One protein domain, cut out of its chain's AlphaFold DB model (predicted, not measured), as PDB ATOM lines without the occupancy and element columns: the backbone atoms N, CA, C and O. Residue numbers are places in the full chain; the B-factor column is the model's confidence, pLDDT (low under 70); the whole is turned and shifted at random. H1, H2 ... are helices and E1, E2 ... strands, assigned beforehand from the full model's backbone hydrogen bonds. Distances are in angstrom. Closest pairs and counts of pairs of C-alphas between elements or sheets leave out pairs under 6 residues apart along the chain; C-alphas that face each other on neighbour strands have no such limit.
ATOM      1  N   GLU A  45     158.303 190.656 114.108       92.06
ATOM      2  CA  GLU A  45     158.685 190.138 115.436       92.06
ATOM      3  C   GLU A  45     158.181 191.057 116.546       92.06
ATOM      4  O   GLU A  45     157.485 190.611 117.463       92.06
ATOM      5  N   LYS A  46     158.447 192.358 116.417       92.62
ATOM      6  CA  LYS A  46     158.021 193.367 117.387       92.62
ATOM      7  C   LYS A  46     156.499 193.445 117.526       92.62
ATOM      8  O   LYS A  46     155.988 193.459 118.646       92.62
ATOM      9  N   ALA A  47     155.746 193.421 116.427       93.12
ATOM     10  CA  ALA A  47     154.281 193.410 116.472       93.12
ATOM     11  C   ALA A  47     153.723 192.166 117.193       93.12
ATOM     12  O   ALA A  47     152.804 192.268 118.019       93.12
ATOM     13  N   MET A  48     154.313 190.993 116.936       93.44
ATOM     14  CA  MET A  48     153.974 189.759 117.645       93.44
ATOM     15  C   MET A  48     154.291 189.880 119.140       93.44
ATOM     16  O   MET A  48     153.449 189.538 119.975       93.44
ATOM     17  N   LEU A  49     155.477 190.381 119.492       93.88
ATOM     18  CA  LEU A  49     155.892 190.549 120.880       93.88
ATOM     19  C   LEU A  49     154.972 191.511 121.635       93.88
ATOM     20  O   LEU A  49     154.505 191.173 122.721       93.88
ATOM     21  N   LYS A  50     154.630 192.658 121.034       95.50
ATOM     22  CA  LYS A  50     153.675 193.625 121.592       95.50
ATOM     23  C   LYS A  50     152.337 192.971 121.918       95.50
ATOM     24  O   LYS A  50     151.799 193.151 123.009       95.50
ATOM     25  N   THR A  51     151.824 192.165 120.990       96.69
ATOM     26  CA  THR A  51     150.553 191.450 121.154       96.69
ATOM     27  C   THR A  51     150.620 190.434 122.294       96.69
ATOM     28  O   THR A  51     149.731 190.406 123.151       96.69
ATOM     29  N   LYS A  52     151.689 189.627 122.345       96.75
ATOM     30  CA  LYS A  52     151.892 188.622 123.399       96.75
ATOM     31  C   LYS A  52     152.059 189.278 124.770       96.75
ATOM     32  O   LYS A  52     151.369 188.891 125.712       96.75
ATOM     33  N   MET A  53     152.883 190.320 124.872       97.12
ATOM     34  CA  MET A  53     153.109 191.052 126.119       97.12
ATOM     35  C   MET A  53     151.841 191.764 126.611       97.12
ATOM     36  O   MET A  53     151.519 191.709 127.796       97.12
ATOM     37  N   ALA A  54     151.040 192.340 125.706       97.56
ATOM     38  CA  ALA A  54     149.731 192.886 126.059       97.56
ATOM     39  C   ALA A  54     148.780 191.809 126.616       97.56
ATOM     40  O   ALA A  54     148.009 192.085 127.534       97.56
ATOM     41  N   GLY A  55     148.838 190.578 126.096       97.81
ATOM     42  CA  GLY A  55     148.106 189.432 126.644       97.81
ATOM     43  C   GLY A  55     148.542 189.072 128.065       97.81
ATOM     44  O   GLY A  55     147.693 188.934 128.948       97.81
ATOM     45  N   VAL A  56     149.855 189.003 128.301       97.62
ATOM     46  CA  VAL A  56     150.437 188.785 129.634       97.62
ATOM     47  C   VAL A  56     149.983 189.878 130.608       97.62
ATOM     48  O   VAL A  56     149.505 189.572 131.701       97.62
ATOM     49  N   PHE A  57     150.027 191.144 130.184       97.38
ATOM     50  CA  PHE A  57     149.577 192.269 131.000       97.38
ATOM     51  C   PHE A  57     148.086 192.214 131.332       97.38
ATOM     52  O   PHE A  57     147.715 192.473 132.472       97.38
ATOM     53  N   ARG A  58     147.216 191.839 130.386       97.62
ATOM     54  CA  ARG A  58     145.784 191.662 130.683       97.62
ATOM     55  C   ARG A  58     145.556 190.589 131.746       97.62
ATOM     56  O   ARG A  58     144.752 190.805 132.648       97.62
ATOM     57  N   LYS A  59     146.289 189.470 131.679       96.75
ATOM     58  CA  LYS A  59     146.222 188.404 132.694       96.75
ATOM     59  C   LYS A  59     146.664 188.906 134.072       96.75
ATOM     60  O   LYS A  59     146.016 188.593 135.062       96.75
ATOM     61  N   PHE A  60     147.736 189.697 134.126       96.44
ATOM     62  CA  PHE A  60     148.199 190.340 135.355       96.44
ATOM     63  C   PHE A  60     147.177 191.339 135.911       96.44
ATOM     64  O   PHE A  60     146.852 191.297 137.091       96.44
ATOM     65  N   ALA A  61     146.651 192.223 135.063       95.62
ATOM     66  CA  ALA A  61     145.744 193.293 135.467       95.62
ATOM     67  C   ALA A  61     144.374 192.781 135.941       95.62
ATOM     68  O   ALA A  61     143.722 193.461 136.727       95.62
ATOM     69  N   ALA A  62     143.946 191.605 135.475       96.00
ATOM     70  CA  ALA A  62     142.716 190.948 135.914       96.00
ATOM     71  C   ALA A  62     142.876 190.144 137.221       96.00
ATOM     72  O   ALA A  62     141.896 189.590 137.718       96.00
ATOM     73  N   ALA A  63     144.093 190.026 137.760       93.69
ATOM     74  CA  ALA A  63     144.337 189.298 138.997       93.69
ATOM     75  C   ALA A  63     143.745 190.028 140.212       93.69
ATOM     76  O   ALA A  63     143.723 191.257 140.256       93.69
ATOM     77  N   ALA A  64     143.331 189.263 141.227       83.38
ATOM     78  CA  ALA A  64     143.017 189.811 142.545       83.38
ATOM     79  C   ALA A  64     144.234 190.539 143.145       83.38
ATOM     80  O   ALA A  64     145.373 190.243 142.779       83.38
ATOM     81  N   ASP A  65     144.001 191.449 144.092       87.31
ATOM     82  CA  ASP A  65     145.060 192.095 144.869       87.31
ATOM     83  C   ASP A  65     144.954 191.664 146.345       87.31
ATOM     84  O   ASP A  65     143.952 191.984 146.988       87.31
ATOM     85  N   PRO A  66     145.925 190.905 146.894       89.50
ATOM     86  CA  PRO A  66     147.163 190.451 146.260       89.50
ATOM     87  C   PRO A  66     146.974 189.302 145.254       89.50
ATOM     88  O   PRO A  66     146.253 188.338 145.506       89.50
ATOM     89  N   ALA A  67     147.721 189.353 144.143       94.12
ATOM     90  CA  ALA A  67     147.699 188.287 143.136       94.12
ATOM     91  C   ALA A  67     148.226 186.946 143.699       94.12
ATOM     92  O   ALA A  67     149.225 186.959 144.432       94.12
ATOM     93  N   PRO A  68     147.622 185.795 143.327       96.25
ATOM     94  CA  PRO A  68     148.094 184.472 143.739       96.25
ATOM     95  C   PRO A  68     149.544 184.193 143.322       96.25
ATOM     96  O   PRO A  68     149.980 184.589 142.240       96.25
ATOM     97  N   LEU A  69     150.287 183.450 144.146       96.44
ATOM     98  CA  LEU A  69     151.717 183.203 143.921       96.44
ATOM     99  C   LEU A  69     151.989 182.427 142.631       96.44
ATOM    100  O   LEU A  69     152.863 182.816 141.861       96.44
ATOM    101  N   ASP A  70     151.204 181.381 142.362       97.25
ATOM    102  CA  ASP A  70     151.287 180.608 141.115       97.25
ATOM    103  C   ASP A  70     151.092 181.492 139.877       97.25
ATOM    104  O   ASP A  70     151.741 181.297 138.850       97.25
ATOM    105  N   LEU A  71     150.221 182.501 139.981       97.00
ATOM    106  CA  LEU A  71     149.980 183.443 138.898       97.00
ATOM    107  C   LEU A  71     151.193 184.350 138.671       97.00
ATOM    108  O   LEU A  71     151.588 184.533 137.523       97.00
ATOM    109  N   LEU A  72     151.799 184.879 139.739       97.50
ATOM    110  CA  LEU A  72     153.004 185.710 139.649       97.50
ATOM    111  C   LEU A  72     154.169 184.941 139.015       97.50
ATOM    112  O   LEU A  72     154.771 185.430 138.061       97.50
ATOM    113  N   VAL A  73     154.435 183.718 139.487       97.31
ATOM    114  CA  VAL A  73     155.479 182.841 138.929       97.31
ATOM    115  C   VAL A  73     155.171 182.480 137.473       97.31
ATOM    116  O   VAL A  73     156.052 182.522 136.616       97.31
ATOM    117  N   GLY A  74     153.908 182.185 137.152       97.69
ATOM    118  CA  GLY A  74     153.494 181.868 135.788       97.69
ATOM    119  C   GLY A  74     153.588 183.052 134.819       97.69
ATOM    120  O   GLY A  74     153.848 182.850 133.632       97.69
ATOM    121  N   ILE A  75     153.365 184.284 135.285       97.69
ATOM    122  CA  ILE A  75     153.536 185.506 134.484       97.69
ATOM    123  C   ILE A  75     155.026 185.797 134.285       97.69
ATOM    124  O   ILE A  75     155.428 186.056 133.153       97.69
ATOM    125  N   ASP A  76     155.850 185.678 135.332       96.50
ATOM    126  CA  ASP A  76     157.311 185.811 135.232       96.50
ATOM    127  C   ASP A  76     157.887 184.878 134.157       96.50
ATOM    128  O   ASP A  76     158.574 185.334 133.240       96.50
ATOM    129  N   GLY A  77     157.525 183.589 134.205       96.00
ATOM    130  CA  GLY A  77     157.981 182.601 133.229       96.00
ATOM    131  C   GLY A  77     157.589 182.950 131.789       96.00
ATOM    132  O   GLY A  77     158.397 182.786 130.875       96.00
ATOM    133  N   GLN A  78     156.385 183.496 131.579       96.94
ATOM    134  CA  GLN A  78     155.942 183.958 130.259       96.94
ATOM    135  C   GLN A  78     156.748 185.167 129.774       96.94
ATOM    136  O   GLN A  78     157.173 185.176 128.622       96.94
ATOM    137  N   ILE A  79     157.002 186.161 130.633       95.75
ATOM    138  CA  ILE A  79     157.815 187.333 130.271       95.75
ATOM    139  C   ILE A  79     159.229 186.887 129.883       95.75
ATOM    140  O   ILE A  79     159.709 187.242 128.808       95.75
ATOM    141  N   ARG A  80     159.877 186.051 130.706       94.31
ATOM    142  CA  ARG A  80     161.221 185.526 130.410       94.31
ATOM    143  C   ARG A  80     161.259 184.750 129.100       94.31
ATOM    144  O   ARG A  80     162.193 184.935 128.328       94.31
ATOM    145  N   ALA A  81     160.262 183.907 128.833       94.00
ATOM    146  CA  ALA A  81     160.181 183.154 127.582       94.00
ATOM    147  C   ALA A  81     160.039 184.074 126.359       94.00
ATOM    148  O   ALA A  81     160.677 183.836 125.340       94.00
ATOM    149  N   LEU A  82     159.258 185.154 126.466       94.25
ATOM    150  CA  LEU A  82     159.111 186.130 125.383       94.25
ATOM    151  C   LEU A  82     160.403 186.901 125.083       94.25
ATOM    152  O   LEU A  82     160.593 187.334 123.949       94.25
ATOM    153  N   LEU A  83     161.268 187.098 126.082       91.62
ATOM    154  CA  LEU A  83     162.487 187.897 125.939       91.62
ATOM    155  C   LEU A  83     163.748 187.074 125.625       91.62
ATOM    156  O   LEU A  83     164.671 187.622 125.029       91.62
ATOM    157  N   ARG A  84     163.795 185.789 125.998       87.56
ATOM    158  CA  ARG A  84     165.001 184.939 125.935       87.56
ATOM    159  C   ARG A  84     165.579 184.767 124.531       87.56
ATOM    160  O   ARG A  84     166.785 184.887 124.363       87.56
ATOM    161  N   ASP A  85     164.728 184.497 123.548       76.12
ATOM    162  CA  ASP A  85     165.169 184.063 122.212       76.12
ATOM    163  C   ASP A  85     165.212 185.216 121.202       76.12
ATOM    164  O   ASP A  85     165.152 185.018 119.987       76.12
ATOM    165  N   ARG A  86     165.273 186.453 121.698       83.62
ATOM    166  CA  ARG A  86     165.277 187.633 120.840       83.62
ATOM    167  C   ARG A  86     166.672 187.834 120.236       83.62
ATOM    168  O   ARG A  86     167.662 187.732 120.963       83.62
ATOM    169  N   PRO A  87     166.777 188.153 118.933       76.44
ATOM    170  CA  PRO A  87     168.058 188.466 118.311       76.44
ATOM    171  C   PRO A  87     168.757 189.631 119.018       76.44
ATOM    172  O   PRO A  87     168.120 190.631 119.353       76.44
ATOM    173  N   SER A  88     170.073 189.521 119.202       68.56
ATOM    174  CA  SER A  88     170.899 190.579 119.797       68.56
ATOM    175  C   SER A  88     171.057 191.800 118.886       68.56
ATOM    176  O   SER A  88     171.243 192.908 119.378       68.56
ATOM    177  N   HIS A  89     170.964 191.610 117.568       74.88
ATOM    178  CA  HIS A  89     170.961 192.682 116.579       74.88
ATOM    179  C   HIS A  89     169.622 192.728 115.840       74.88
ATOM    180  O   HIS A  89     169.111 191.699 115.394       74.88
ATOM    181  N   ARG A  90     169.068 193.935 115.700       80.62
ATOM    182  CA  ARG A  90     167.793 194.208 115.035       80.62
ATOM    183  C   ARG A  90     167.948 195.441 114.143       80.62
ATOM    184  O   ARG A  90     168.225 196.510 114.678       80.62
ATOM    185  N   PRO A  91     167.741 195.337 112.821       81.25
ATOM    186  CA  PRO A  91     167.940 196.453 111.895       81.25
ATOM    187  C   PRO A  91     166.740 197.423 111.830       81.25
ATOM    188  O   PRO A  91     166.583 198.143 110.845       81.25
ATOM    189  N   CYS A  92     165.873 197.434 112.850       84.31
ATOM    190  CA  CYS A  92     164.734 198.349 112.968       84.31
ATOM    191  C   CYS A  92     164.796 199.167 114.271       84.31
ATOM    192  O   CYS A  92     165.677 198.945 115.098       84.31
ATOM    193  N   GLU A  93     163.884 200.131 114.434       88.69
ATOM    194  CA  GLU A  93     163.810 201.038 115.591       88.69
ATOM    195  C   GLU A  93     163.745 200.264 116.917       88.69
ATOM    196  O   GLU A  93     163.366 199.091 116.926       88.69
ATOM    197  N   THR A  94     164.103 200.885 118.046       88.25
ATOM    198  CA  THR A  94     164.209 200.183 119.336       88.25
ATOM    199  C   THR A  94     162.833 199.773 119.871       88.25
ATOM    200  O   THR A  94     161.781 200.019 119.267       88.25
ATOM    201  N   ASP A  95     162.808 199.004 120.960       88.69
ATOM    202  CA  ASP A  95     161.529 198.593 121.535       88.69
ATOM    203  C   ASP A  95     160.767 199.762 122.161       88.69
ATOM    204  O   ASP A  95     159.533 199.737 122.167       88.69
ATOM    205  N   LEU A  96     161.489 200.779 122.640       88.00
ATOM    206  CA  LEU A  96     160.928 202.000 123.200       88.00
ATOM    207  C   LEU A  96     159.977 202.682 122.214       88.00
ATOM    208  O   LEU A  96     158.869 203.046 122.604       88.00
ATOM    209  N   GLU A  97     160.371 202.819 120.945       85.69
ATOM    210  CA  GLU A  97     159.547 203.509 119.948       85.69
ATOM    211  C   GLU A  97     158.401 202.636 119.418       85.69
ATOM    212  O   GLU A  97     157.316 203.144 119.134       85.69
ATOM    213  N   LEU A  98     158.616 201.325 119.258       88.69
ATOM    214  CA  LEU A  98     157.676 200.472 118.520       88.69
ATOM    215  C   LEU A  98     156.678 199.714 119.404       88.69
ATOM    216  O   LEU A  98     155.525 199.493 118.998       88.69
ATOM    217  N   ILE A  99     157.095 199.263 120.589       92.44
ATOM    218  CA  ILE A  99     156.327 198.252 121.332       92.44
ATOM    219  C   ILE A  99     156.153 198.512 122.818       92.44
ATOM    220  O   ILE A  99     155.202 197.965 123.376       92.44
ATOM    221  N   PHE A 100     157.025 199.291 123.454       93.94
ATOM    222  CA  PHE A 100     156.966 199.495 124.893       93.94
ATOM    223  C   PHE A 100     155.662 200.183 125.310       93.94
ATOM    224  O   PHE A 100     155.216 201.160 124.709       93.94
ATOM    225  N   ASP A 101     155.051 199.661 126.371       95.88
ATOM    226  CA  ASP A 101     153.902 200.257 127.036       95.88
ATOM    227  C   ASP A 101     154.263 200.472 128.503       95.88
ATOM    228  O   ASP A 101     154.526 199.517 129.240       95.88
ATOM    229  N   ARG A 102     154.233 201.732 128.944       95.62
ATOM    230  CA  ARG A 102     154.599 202.128 130.308       95.62
ATOM    231  C   ARG A 102     153.801 201.385 131.383       95.62
ATOM    232  O   ARG A 102     154.283 201.187 132.493       95.62
ATOM    233  N   ARG A 103     152.587 200.911 131.081       96.50
ATOM    234  CA  ARG A 103     151.786 200.122 132.033       96.50
ATOM    235  C   ARG A 103     152.460 198.800 132.409       96.50
ATOM    236  O   ARG A 103     152.198 198.286 133.498       96.50
ATOM    237  N   TRP A 104     153.327 198.259 131.550       96.06
ATOM    238  CA  TRP A 104     154.054 197.015 131.808       96.06
ATOM    239  C   TRP A 104     155.130 197.156 132.893       96.06
ATOM    240  O   TRP A 104     155.511 196.146 133.486       96.06
ATOM    241  N   GLU A 105     155.517 198.382 133.269       94.31
ATOM    242  CA  GLU A 105     156.412 198.643 134.410       94.31
ATOM    243  C   GLU A 105     155.854 198.072 135.721       94.31
ATOM    244  O   GLU A 105     156.610 197.657 136.600       94.31
ATOM    245  N   ARG A 106     154.522 197.976 135.853       93.31
ATOM    246  CA  ARG A 106     153.862 197.340 137.009       93.31
ATOM    247  C   ARG A 106     154.221 195.862 137.154       93.31
ATOM    248  O   ARG A 106     154.196 195.341 138.264       93.31
ATOM    249  N   MET A 107     154.548 195.206 136.043       94.44
ATOM    250  CA  MET A 107     155.006 193.822 136.010       94.44
ATOM    251  C   MET A 107     156.529 193.704 136.018       94.44
ATOM    252  O   MET A 107     157.011 192.589 135.909       94.44
ATOM    253  N   GLY A 108     157.282 194.807 136.119       92.62
ATOM    254  CA  GLY A 108     158.749 194.791 136.074       92.62
ATOM    255  C   GLY A 108     159.362 194.840 134.669       92.62
ATOM    256  O   GLY A 108     160.569 194.666 134.517       92.62
ATOM    257  N   VAL A 109     158.553 195.054 133.624       94.12
ATOM    258  CA  VAL A 109     159.056 195.226 132.252       94.12
ATOM    259  C   VAL A 109     159.402 196.694 132.028       94.12
ATOM    260  O   VAL A 109     158.540 197.562 132.155       94.12
ATOM    261  N   THR A 110     160.652 196.965 131.675       92.38
ATOM    262  CA  THR A 110     161.181 198.308 131.405       92.38
ATOM    263  C   THR A 110     161.883 198.335 130.051       92.38
ATOM    264  O   THR A 110     161.942 197.322 129.354       92.38
ATOM    265  N   THR A 111     162.442 199.478 129.667       89.19
ATOM    266  CA  THR A 111     163.451 199.547 128.607       89.19
ATOM    267  C   THR A 111     164.848 199.598 129.224       89.19
ATOM    268  O   THR A 111     165.056 200.199 130.280       89.19
ATOM    269  N   GLY A 112     165.796 198.893 128.614       81.69
ATOM    270  CA  GLY A 112     167.210 198.925 128.966       81.69
ATOM    271  C   GLY A 112     167.932 200.108 128.322       81.69
ATOM    272  O   GLY A 112     167.335 200.925 127.622       81.69
ATOM    273  N   PHE A 113     169.251 200.162 128.521       79.00
ATOM    274  CA  PHE A 113     170.104 201.263 128.049       79.00
ATOM    275  C   PHE A 113     169.998 201.530 126.536       79.00
ATOM    276  O   PHE A 113     170.025 202.678 126.111       79.00
ATOM    277  N   TRP A 114     169.826 200.479 125.733       82.12
ATOM    278  CA  TRP A 114     169.715 200.571 124.272       82.12
ATOM    279  C   TRP A 114     168.268 200.687 123.762       82.12
ATOM    280  O   TRP A 114     168.018 200.486 122.580       82.12
ATOM    281  N   GLY A 115     167.298 200.967 124.643       86.00
ATOM    282  CA  GLY A 115     165.882 201.095 124.272       86.00
ATOM    283  C   GLY A 115     165.149 199.763 124.075       86.00
ATOM    284  O   GLY A 115     163.972 199.751 123.725       86.00
ATOM    285  N   ASP A 116     165.808 198.633 124.328       88.62
ATOM    286  CA  ASP A 116     165.221 197.296 124.229       88.62
ATOM    287  C   ASP A 116     164.456 196.896 125.495       88.62
ATOM    288  O   ASP A 116     164.834 197.291 126.595       88.62
ATOM    289  N   LEU A 117     163.404 196.080 125.371       91.38
ATOM    290  CA  LEU A 117     162.672 195.567 126.530       91.38
ATOM    291  C   LEU A 117     163.598 194.756 127.439       91.38
ATOM    292  O   LEU A 117     164.233 193.792 127.009       91.38
ATOM    293  N   ALA A 118     163.584 195.113 128.716       90.19
ATOM    294  CA  ALA A 118     164.243 194.417 129.802       90.19
ATOM    295  C   ALA A 118     163.202 193.986 130.842       90.19
ATOM    296  O   ALA A 118     162.118 194.564 130.945       90.19
ATOM    297  N   TYR A 119     163.531 192.958 131.617       91.44
ATOM    298  CA  TYR A 119     162.684 192.477 132.699       91.44
ATOM    299  C   TYR A 119     163.511 192.304 133.973       91.44
ATOM    300  O   TYR A 119     164.519 191.601 133.961       91.44
ATOM    301  N   ASP A 120     163.079 192.956 135.054       89.44
ATOM    302  CA  ASP A 120     163.804 193.027 136.331       89.44
ATOM    303  C   ASP A 120     163.533 191.829 137.268       89.44
ATOM    304  O   ASP A 120     164.189 191.677 138.293       89.44
ATOM    305  N   GLY A 121     162.584 190.944 136.932       91.88
ATOM    306  CA  GLY A 121     162.226 189.807 137.789       91.88
ATOM    307  C   GLY A 121     161.340 190.162 138.990       91.88
ATOM    308  O   GLY A 121     161.133 189.311 139.861       91.88
ATOM    309  N   ARG A 122     160.780 191.381 139.044       93.12
ATOM    310  CA  ARG A 122     159.981 191.904 140.168       93.12
ATOM    311  C   ARG A 122     158.894 190.959 140.659       93.12
ATOM    312  O   ARG A 122     158.643 190.898 141.860       93.12
ATOM    313  N   LEU A 123     158.231 190.225 139.765       95.56
ATOM    314  CA  LEU A 123     157.124 189.346 140.149       95.56
ATOM    315  C   LEU A 123     157.580 188.207 141.068       95.56
ATOM    316  O   LEU A 123     156.882 187.893 142.034       95.56
ATOM    317  N   LEU A 124     158.760 187.629 140.817       96.25
ATOM    318  CA  LEU A 124     159.331 186.602 141.692       96.25
ATOM    319  C   LEU A 124     159.746 187.181 143.035       96.25
ATOM    320  O   LEU A 124     159.542 186.522 144.050       96.25
ATOM    321  N   LEU A 125     160.256 188.413 143.057       94.94
ATOM    322  CA  LEU A 125     160.626 189.072 144.304       94.94
ATOM    323  C   LEU A 125     159.408 189.366 145.176       94.94
ATOM    324  O   LEU A 125     159.415 189.079 146.372       94.94
ATOM    325  N   VAL A 126     158.334 189.885 144.577       95.06
ATOM    326  CA  VAL A 126     157.057 190.090 145.271       95.06
ATOM    327  C   VAL A 126     156.521 188.760 145.804       95.06
ATOM    328  O   VAL A 126     156.100 188.691 146.958       95.06
ATOM    329  N   ALA A 127     156.570 187.691 145.004       96.56
ATOM    330  CA  ALA A 127     156.153 186.363 145.446       96.56
ATOM    331  C   ALA A 127     157.023 185.836 146.606       96.56
ATOM    332  O   ALA A 127     156.477 185.329 147.588       96.56
ATOM    333  N   HIS A 128     158.346 186.012 146.531       97.12
ATOM    334  CA  HIS A 128     159.290 185.590 147.566       97.12
ATOM    335  C   HIS A 128     159.052 186.324 148.886       97.12
ATOM    336  O   HIS A 128     158.949 185.690 149.930       97.12
ATOM    337  N   ARG A 129     158.905 187.654 148.846       96.38
ATOM    338  CA  ARG A 129     158.663 188.478 150.041       96.38
ATOM    339  C   ARG A 129     157.361 188.110 150.749       96.38
ATOM    340  O   ARG A 129     157.312 188.134 151.973       96.38
ATOM    341  N   ARG A 130     156.314 187.752 149.994       96.00
ATOM    342  CA  ARG A 130     155.020 187.340 150.563       96.00
ATOM    343  C   ARG A 130     155.096 185.973 151.242       96.00
ATOM    344  O   ARG A 130     154.606 185.828 152.355       96.00
ATOM    345  N   HIS A 131     155.692 184.974 150.585       97.25
ATOM    346  CA  HIS A 131     155.847 183.633 151.160       97.25
ATOM    347  C   HIS A 131     157.208 183.018 150.792       97.25
ATOM    348  O   HIS A 131     157.292 182.215 149.850       97.25
ATOM    349  N   PRO A 132     158.272 183.323 151.557       97.06
ATOM    350  CA  PRO A 132     159.629 182.889 151.225       97.06
ATOM    351  C   PRO A 132     159.799 181.368 151.285       97.06
ATOM    352  O   PRO A 132     160.642 180.825 150.579       97.06
ATOM    353  N   ASN A 133     158.971 180.672 152.068       97.38
ATOM    354  CA  ASN A 133     159.004 179.215 152.246       97.38
ATOM    355  C   ASN A 133     157.881 178.492 151.483       97.38
ATOM    356  O   ASN A 133     157.481 177.390 151.849       97.38
ATOM    357  N   SER A 134     157.310 179.123 150.451       97.50
ATOM    358  CA  SER A 134     156.266 178.489 149.638       97.50
ATOM    359  C   SER A 134     156.795 177.280 148.858       97.50
ATOM    360  O   SER A 134     157.986 177.168 148.575       97.50
ATOM    361  N   ARG A 135     155.890 176.414 148.384       97.44
ATOM    362  CA  ARG A 135     156.238 175.311 147.466       97.44
ATOM    363  C   ARG A 135     156.905 175.768 146.158       97.44
ATOM    364  O   ARG A 135     157.482 174.957 145.449       97.44
ATOM    365  N   LEU A 136     156.811 177.060 145.826       98.00
ATOM    366  CA  LEU A 136     157.422 177.678 144.646       98.00
ATOM    367  C   LEU A 136     158.774 178.337 144.967       98.00
ATOM    368  O   LEU A 136     159.280 179.133 144.173       98.00
ATOM    369  N   ARG A 137     159.372 178.049 146.128       97.75
ATOM    370  CA  ARG A 137     160.642 178.643 146.566       97.75
ATOM    371  C   ARG A 137     161.778 178.445 145.561       97.75
ATOM    372  O   ARG A 137     162.498 179.403 145.304       97.75
ATOM    373  N   ALA A 138     161.850 177.288 144.899       97.69
ATOM    374  CA  ALA A 138     162.821 177.026 143.831       97.69
ATOM    375  C   ALA A 138     162.736 178.024 142.659       97.69
ATOM    376  O   ALA A 138     163.708 178.222 141.946       97.69
ATOM    377  N   TYR A 139     161.587 178.676 142.456       96.94
ATOM    378  CA  TYR A 139     161.439 179.749 141.472       96.94
ATOM    379  C   TYR A 139     161.700 181.121 142.095       96.94
ATOM    380  O   TYR A 139     162.373 181.961 141.512       96.94
ATOM    381  N   THR A 140     161.145 181.367 143.280       97.19
ATOM    382  CA  THR A 140     161.106 182.716 143.862       97.19
ATOM    383  C   THR A 140     162.409 183.124 144.544       97.19
ATOM    384  O   THR A 140     162.756 184.300 144.490       97.19
ATOM    385  N   LEU A 141     163.170 182.186 145.123       96.88
ATOM    386  CA  LEU A 141     164.434 182.485 145.807       96.88
ATOM    387  C   LEU A 141     165.463 183.124 144.866       96.88
ATOM    388  O   LEU A 141     166.178 184.023 145.277       96.88
ATOM    389  N   PHE A 142     165.486 182.740 143.587       95.62
ATOM    390  CA  PHE A 142     166.401 183.323 142.597       95.62
ATOM    391  C   PHE A 142     166.307 184.858 142.516       95.62
ATOM    392  O   PHE A 142     167.299 185.534 142.252       95.62
ATOM    393  N   SER A 143     165.134 185.433 142.796       94.75
ATOM    394  CA  SER A 143     164.939 186.887 142.777       94.75
ATOM    395  C   SER A 143     165.803 187.651 143.787       94.75
ATOM    396  O   SER A 143     166.055 188.838 143.592       94.75
ATOM    397  N   THR A 144     166.304 186.996 144.838       95.56
ATOM    398  CA  THR A 144     167.165 187.642 145.835       95.56
ATOM    399  C   THR A 144     168.597 187.840 145.342       95.56
ATOM    400  O   THR A 144     169.335 188.587 145.967       95.56
ATOM    401  N   VAL A 145     168.991 187.213 144.225       95.00
ATOM    402  CA  VAL A 145     170.325 187.386 143.626       95.00
ATOM    403  C   VAL A 145     170.528 188.812 143.115       95.00
ATOM    404  O   VAL A 145     171.614 189.353 143.261       95.00
ATOM    405  N   PHE A 146     169.495 189.436 142.545       90.75
ATOM    406  CA  PHE A 146     169.569 190.812 142.028       90.75
ATOM    407  C   PHE A 146     168.671 191.800 142.789       90.75
ATOM    408  O   PHE A 146     168.846 193.008 142.661       90.75
ATOM    409  N   GLY A 147     167.719 191.316 143.597       87.25
ATOM    410  CA  GLY A 147     166.865 192.166 144.426       87.25
ATOM    411  C   GLY A 147     166.006 193.149 143.619       87.25
ATOM    412  O   GLY A 147     165.502 192.818 142.549       87.25
ATOM    413  N   GLU A 148     165.807 194.361 144.152       77.88
ATOM    414  CA  GLU A 148     165.092 195.465 143.478       77.88
ATOM    415  C   GLU A 148     166.049 196.358 142.693       77.88
ATOM    416  O   GLU A 148     166.043 197.578 142.842       77.88
ATOM    417  N   ALA A 149     166.902 195.770 141.867       71.44
ATOM    418  CA  ALA A 149     167.778 196.552 141.016       71.44
ATOM    419  C   ALA A 149     167.123 196.828 139.661       71.44
ATOM    420  O   ALA A 149     166.549 195.942 139.021       71.44
ATOM    421  N   ARG A 150     167.228 198.073 139.190       66.38
ATOM    422  CA  ARG A 150     166.840 198.404 137.815       66.38
ATOM    423  C   ARG A 150     167.860 197.797 136.860       66.38
ATOM    424  O   ARG A 150     169.057 197.832 137.123       66.38
ATOM    425  N   SER A 151     167.390 197.274 135.730       66.19
ATOM    426  CA  SER A 151     168.290 196.826 134.665       66.19
ATOM    427  C   SER A 151     169.218 197.977 134.259       66.19
ATOM    428  O   SER A 151     168.749 199.059 133.908       66.19
ATOM    429  N   HIS A 152     170.529 197.746 134.327       61.59
ATOM    430  CA  HIS A 152     171.547 198.733 133.985       61.59
ATOM    431  C   HIS A 152     172.435 198.202 132.859       61.59
ATOM    432  O   HIS A 152     172.834 197.038 132.875       61.59
TER     433      HIS A 152
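Overview. This is residues 45 to 152 of the 263 residues of an uncharacterized protein of Acidobacteria bacterium (UniProt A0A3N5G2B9). A long helical hairpin, H1 and H2 side by side, runs along an elongated body; E2 and then H5 follow one another along H2, H4 packs on H1, and H6 crosses H5 near one end. The printed part has 108 residues, in the order H1 H2 H3 H4 E1 E2 H5 H6, mostly helix with one antiparallel sheet, E1 - E2. It is compact, with a radius of gyration of the C-alphas of 14.0 A and spans of 45 by 29 by 21 A.

Arrangement. H1, residues 45 to 61, and H2, residues 69 to 84, touch as a hairpin at a shallow tilt of 9 degrees, opposite ways; their closest C-alphas are Val 56 and Ile 75, 6.6 A. H3, residues 95 to 98, is close to H1 but not clearly touching, the closest C-alphas being Lys 46 and Leu 98, 7.2 A. H4, residues 102 to 107, only just touches H1, with 3 pairs of C-alphas within 8 A, the closest being those of Phe 57 and Trp 104, 6.6 A; H1 touches H4 with its residues 57 to 60 alone. E1, residues 109 to 111, and E2, residues 117 to 119, form an antiparallel hairpin, with N 110 and O 118 at 2.9 A, within hydrogen-bond range. H5, residues 122 to 130, touches residues 69 to 76 of H2 alone, at a shallow tilt of 23 degrees, opposite ways; the closest C-alphas are Leu 72 and Leu 123, 5.5 A. H6, residues 137 to 145, touches H5, the closest C-alphas being Leu 124 and Thr 140, 4.8 A, at a steep tilt of 68 degrees, only just short of about perpendicular. H1 and H6 are apart. In H1, H2 and H5 every O i to N i+4 pair is within hydrogen-bond range; H4 has 0 of 2 but 3 of 3 O i to N i+3 pairs, H6 has 1 of 5 and 4 of 6, and H3 is too short for an i+4 pair.

Along the chain. H1 begins at C-alpha 45 (158.685, 190.138, 115.436) and is 24.1 A long; H2 is 22.4 A, H5 12.4 A, and H6 13.4 A, ending at C-alpha 145 (170.325, 187.386, 143.626).

Size, cuts and confidence. The C-alphas of Pro 91 and Asn 133, the two farthest apart, are 44.8 A apart. The printed part has no cut and no long link. Residue 88 and residues 150 to 152 have pLDDT under 70.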